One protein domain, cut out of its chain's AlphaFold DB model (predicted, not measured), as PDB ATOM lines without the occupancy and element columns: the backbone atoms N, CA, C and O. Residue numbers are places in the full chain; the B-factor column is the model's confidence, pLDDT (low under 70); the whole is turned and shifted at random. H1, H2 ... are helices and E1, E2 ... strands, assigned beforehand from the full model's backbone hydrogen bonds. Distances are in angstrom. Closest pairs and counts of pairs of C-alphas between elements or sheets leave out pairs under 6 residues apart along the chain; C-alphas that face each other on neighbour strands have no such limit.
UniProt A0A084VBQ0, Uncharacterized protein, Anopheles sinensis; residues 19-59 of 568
ATOM      1  N   LYS A  19     174.454 103.235 147.530       82.25
ATOM      2  CA  LYS A  19     174.336 103.826 148.872       82.25
ATOM      3  C   LYS A  19     172.928 103.629 149.431       82.25
ATOM      4  O   LYS A  19     171.947 104.089 148.849       82.25
ATOM      5  N   HIS A  20     172.836 103.001 150.599       83.69
ATOM      6  CA  HIS A  20     171.564 102.625 151.239       83.69
ATOM      7  C   HIS A  20     171.374 103.241 152.632       83.69
ATOM      8  O   HIS A  20     170.501 102.811 153.377       83.69
ATOM      9  N   HIS A  21     172.188 104.236 152.999       85.75
ATOM     10  CA  HIS A  21     172.071 104.885 154.303       85.75
ATOM     11  C   HIS A  21     170.712 105.581 154.448       85.75
ATOM     12  O   HIS A  21     170.236 106.229 153.517       85.75
ATOM     13  N   VAL A  22     170.085 105.424 155.611       83.38
ATOM     14  CA  VAL A  22     168.800 106.049 155.932       83.38
ATOM     15  C   VAL A  22     169.087 107.326 156.722       83.38
ATOM     16  O   VAL A  22     169.834 107.256 157.702       83.38
ATOM     17  N   PRO A  23     168.547 108.486 156.319       84.00
ATOM     18  CA  PRO A  23     168.688 109.714 157.093       84.00
ATOM     19  C   PRO A  23     168.030 109.552 158.471       84.00
ATOM     20  O   PRO A  23     166.992 108.902 158.613       84.00
ATOM     21  N   GLN A  24     168.624 110.147 159.503       82.56
ATOM     22  CA  GLN A  24     168.077 110.087 160.854       82.56
ATOM     23  C   GLN A  24     166.834 110.984 160.960       82.56
ATOM     24  O   GLN A  24     166.948 112.204 161.010       82.56
ATOM     25  N   SER A  25     165.650 110.375 161.028       82.50
ATOM     26  CA  SER A  25     164.365 111.084 161.142       82.50
ATOM     27  C   SER A  25     163.906 111.328 162.585       82.50
ATOM     28  O   SER A  25     162.898 111.989 162.820       82.50
ATOM     29  N   PHE A  26     164.633 110.809 163.577       84.31
ATOM     30  CA  PHE A  26     164.343 111.020 164.994       84.31
ATOM     31  C   PHE A  26     165.633 111.189 165.785       84.31
ATOM     32  O   PHE A  26     166.573 110.400 165.647       84.31
ATOM     33  N   LYS A  27     165.672 112.195 166.656       86.31
ATOM     34  CA  LYS A  27     166.805 112.473 167.538       86.31
ATOM     35  C   LYS A  27     166.337 112.465 168.983       86.31
ATOM     36  O   LYS A  27     165.330 113.081 169.306       86.31
ATOM     37  N   TYR A  28     167.075 111.788 169.855       87.19
ATOM     38  CA  TYR A  28     166.830 111.872 171.291       87.19
ATOM     39  C   TYR A  28     167.600 113.055 171.867       87.19
ATOM     40  O   TYR A  28     168.819 113.139 171.707       87.19
ATOM     41  N   ILE A  29     166.896 113.965 172.535       85.00
ATOM     42  CA  ILE A  29     167.505 115.077 173.268       85.00
ATOM     43  C   ILE A  29     166.989 115.002 174.703       85.00
ATOM     44  O   ILE A  29     165.782 115.017 174.933       85.00
ATOM     45  N   ASN A  30     167.907 114.865 175.663       84.69
ATOM     46  CA  ASN A  30     167.603 114.766 177.098       84.69
ATOM     47  C   ASN A  30     166.570 113.673 177.452       84.69
ATOM     48  O   ASN A  30     165.721 113.875 178.313       84.69
ATOM     49  N   GLY A  31     166.630 112.521 176.774       87.62
ATOM     50  CA  GLY A  31     165.756 111.366 177.034       87.62
ATOM     51  C   GLY A  31     164.424 111.355 176.274       87.62
ATOM     52  O   GLY A  31     163.736 110.339 176.302       87.62
ATOM     53  N   TYR A  32     164.087 112.416 175.534       85.88
ATOM     54  CA  TYR A  32     162.850 112.496 174.749       85.88
ATOM     55  C   TYR A  32     163.117 112.332 173.244       85.88
ATOM     56  O   TYR A  32     164.044 112.968 172.732       85.88
ATOM     57  N   PRO A  33     162.326 111.517 172.513       88.44
ATOM     58  CA  PRO A  33     162.419 111.424 171.061       88.44
ATOM     59  C   PRO A  33     161.782 112.648 170.399       88.44
ATOM     60  O   PRO A  33     160.598 112.922 170.588       88.44
ATOM     61  N   ILE A  34     162.556 113.358 169.582       88.75
ATOM     62  CA  ILE A  34     162.102 114.494 168.779       88.75
ATOM     63  C   ILE A  34     162.119 114.079 167.300       88.75
ATOM     64  O   ILE A  34     163.173 113.652 166.812       88.75
ATOM     65  N   PRO A  35     160.991 114.185 166.569       86.44
ATOM     66  CA  PRO A  35     160.978 113.987 165.123       86.44
ATOM     67  C   PRO A  35     161.776 115.095 164.431       86.44
ATOM     68  O   PRO A  35     161.550 116.281 164.669       86.44
ATOM     69  N   VAL A  36     162.699 114.705 163.560       82.25
ATOM     70  CA  VAL A  36     163.503 115.596 162.719       82.25
ATOM     71  C   VAL A  36     163.160 115.291 161.268       82.25
ATOM     72  O   VAL A  36     163.138 114.130 160.860       82.25
ATOM     73  N   ARG A  37     162.871 116.323 160.471       79.19
ATOM     74  CA  ARG A  37     162.665 116.118 159.034       79.19
ATOM     75  C   ARG A  37     164.010 115.754 158.396       79.19
ATOM     76  O   ARG A  37     164.976 116.479 158.621       79.19
ATOM     77  N   PRO A  38     164.102 114.639 157.655       78.31
ATOM     78  CA  PRO A  38     165.328 114.305 156.949       78.31
ATOM     79  C   PRO A  38     165.593 115.360 155.867       78.31
ATOM     80  O   PRO A  38     164.656 115.794 155.212       78.31
ATOM     81  N   GLU A  39     166.852 115.763 155.687       76.56
ATOM     82  CA  GLU A  39     167.273 116.729 154.649       76.56
ATOM     83  C   GLU A  39     167.616 116.046 153.315       76.56
ATOM     84  O   GLU A  39     167.741 116.682 152.275       76.56
ATOM     85  N   CYS A  40     167.805 114.728 153.327       78.56
ATOM     86  CA  CYS A  40     168.093 113.937 152.141       78.56
ATOM     87  C   CYS A  40     167.278 112.647 152.161       78.56
ATOM     88  O   CYS A  40     166.892 112.154 153.218       78.56
ATOM     89  N   GLY A  41     166.992 112.102 150.986       79.62
ATOM     90  CA  GLY A  41     166.379 110.797 150.822       79.62
ATOM     91  C   GLY A  41     167.343 109.664 151.168       79.62
ATOM     92  O   GLY A  41     168.507 109.858 151.533       79.62
ATOM     93  N   LEU A  42     166.855 108.434 151.027       80.50
ATOM     94  CA  LEU A  42     167.685 107.248 151.206       80.50
ATOM     95  C   LEU A  42     168.949 107.368 150.325       80.50
ATOM     96  O   LEU A  42     168.875 107.758 149.163       80.50
ATOM     97  N   GLY A  43     170.114 106.991 150.849       79.00
ATOM     98  CA  GLY A  43     171.363 106.972 150.085       79.00
ATOM     99  C   GLY A  43     171.940 108.348 149.755       79.00
ATOM    100  O   GLY A  43     172.921 108.401 149.006       79.00
ATOM    101  N   GLY A  44     171.380 109.417 150.330       76.06
ATOM    102  CA  GLY A  44     171.833 110.793 150.134       76.06
ATOM    103  C   GLY A  44     171.288 111.411 148.850       76.06
ATOM    104  O   GLY A  44     171.815 112.417 148.381       76.06
ATOM    105  N   GLU A  45     170.267 110.791 148.255       75.62
ATOM    106  CA  GLU A  45     169.543 111.357 147.120       75.62
ATOM    107  C   GLU A  45     168.808 112.629 147.564       75.62
ATOM    108  O   GLU A  45     168.346 112.722 148.700       75.62
ATOM    109  N   ARG A  46     168.713 113.637 146.691       72.00
ATOM    110  CA  ARG A  46     167.949 114.856 147.006       72.00
ATOM    111  C   ARG A  46     166.466 114.517 147.147       72.00
ATOM    112  O   ARG A  46     165.947 113.711 146.373       72.00
ATOM    113  N   LEU A  47     165.795 115.124 148.125       71.44
ATOM    114  CA  LEU A  47     164.353 114.972 148.286       71.44
ATOM    115  C   LEU A  47     163.628 115.594 147.091       71.44
ATOM    116  O   LEU A  47     164.121 116.526 146.458       71.44
ATOM    117  N   HIS A  48     162.455 115.056 146.761       63.69
ATOM    118  CA  HIS A  48     161.674 115.540 145.620       63.69
ATOM    119  C   HIS A  48     161.209 116.994 145.824       63.69
ATOM    120  O   HIS A  48     161.171 117.768 144.869       63.69
ATOM    121  N   GLU A  49     160.965 117.363 147.084       61.06
ATOM    122  CA  GLU A  49     160.581 118.699 147.558       61.06
ATOM    123  C   GLU A  49     161.690 119.748 147.336       61.06
ATOM    124  O   GLU A  49     161.391 120.902 147.053       61.06
ATOM    125  N   ASP A  50     162.966 119.335 147.343       55.59
ATOM    126  CA  ASP A  50     164.133 120.208 147.112       55.59
ATOM    127  C   ASP A  50     164.551 120.280 145.632       55.59
ATOM    128  O   ASP A  50     165.576 120.870 145.272       55.59
ATOM    129  N   SER A  51     163.802 119.618 144.746       61.44
ATOM    130  CA  SER A  51     164.044 119.715 143.312       61.44
ATOM    131  C   SER A  51     163.487 121.031 142.765       61.44
ATOM    132  O   SER A  51     162.466 121.541 143.220       61.44
ATOM    133  N   ILE A  52     164.135 121.571 141.731       56.94
ATOM    134  CA  ILE A  52     163.763 122.851 141.098       56.94
ATOM    135  C   ILE A  52     162.296 122.845 140.610       56.94
ATOM    136  O   ILE A  52     161.669 123.896 140.521       56.94
ATOM    137  N   GLN A  53     161.725 121.662 140.344       53.84
ATOM    138  CA  GLN A  53     160.329 121.487 139.926       53.84
ATOM    139  C   GLN A  53     159.306 121.783 141.036       53.84
ATOM    140  O   GLN A  53     158.187 122.166 140.712       53.84
ATOM    141  N   PHE A  54     159.683 121.643 142.311       52.84
ATOM    142  CA  PHE A  54     158.799 121.843 143.469       52.84
ATOM    143  C   PHE A  54     159.214 123.012 144.367       52.84
ATOM    144  O   PHE A  54     158.565 123.261 145.380       52.84
ATOM    145  N   SER A  55     160.245 123.776 143.991       52.47
ATOM    146  CA  SER A  55     160.529 125.031 144.680       52.47
ATOM    147  C   SER A  55     159.327 125.969 144.494       52.47
ATOM    148  O   SER A  55     158.986 126.328 143.362       52.47
ATOM    149  N   GLU A  56     158.697 126.388 145.595       50.66
ATOM    150  CA  GLU A  56     157.545 127.312 145.599       50.66
ATOM    151  C   GLU A  56     157.851 128.675 144.934       50.66
ATOM    152  O   GLU A  56     156.955 129.481 144.694       50.66
ATOM    153  N   VAL A  57     159.110 128.923 144.560       51.88
ATOM    154  CA  VAL A  57     159.565 130.130 143.860       51.88
ATOM    155  C   VAL A  57     159.157 130.148 142.375       51.88
ATOM    156  O   VAL A  57     159.086 131.221 141.780       51.88
ATOM    157  N   SER A  58     158.769 129.014 141.775       48.34
ATOM    158  CA  SER A  58     158.300 128.982 140.373       48.34
ATOM    159  C   SER A  58     156.884 129.541 140.159       48.34
ATOM    160  O   SER A  58     156.481 129.744 139.016       48.34
ATOM    161  N   ALA A  59     156.123 129.832 141.221       49.41
ATOM    162  CA  ALA A  59     154.800 130.464 141.116       49.41
ATOM    163  C   ALA A  59     154.810 131.972 141.454       49.41
ATOM    164  O   ALA A  59     153.771 132.625 141.367       49.41
TER     165      ALA A  59
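AT A GLANCE: This is residues 19 to 59 of the 568 residues of an uncharacterized protein of Anopheles sinensis (UniProt A0A084VBQ0). With little regular structure, this is a flat, winding chain that has a small hairpin, E1 and E2, at one end and a free-standing tail, residues 51 to 59, at the other, ending in the short helix H1. The printed part has 41 residues, 12 of them in named elements, in the order E1, E2, H1; the class is mixed and the two-strand sheet antiparallel. It is only just loose, close to extended: the radius of gyration of the C-alphas is 13.6 A, the spans 42 by 27 by 7 A.

IN THESE COORDINATES: Find C-alpha 26 at (164.343, 111.020, 164.994), where E1, residues 26 to 29, begins; E2 is residues 32 to 35. H1, residues 56 to 59, ends at C-alpha 59, (154.800, 130.464, 141.116).

HOW THE PARTS SIT: Look at N 27 and O 34, 2.9 A apart, within hydrogen-bond range across the hairpin of E1 and E2, at 145 degrees. H1 is apart from E1 and too short for an O i to N i+4 pair; its one O i to N i+3 pair is out of range.

THE WHOLE: The C-alphas of Gly 31 and Ala 59 are farthest apart, 42.1 A. The printed part has no cut. The link from E2 to H1 is long, 20 residues. Residues 48 to 59 have pLDDT under 70.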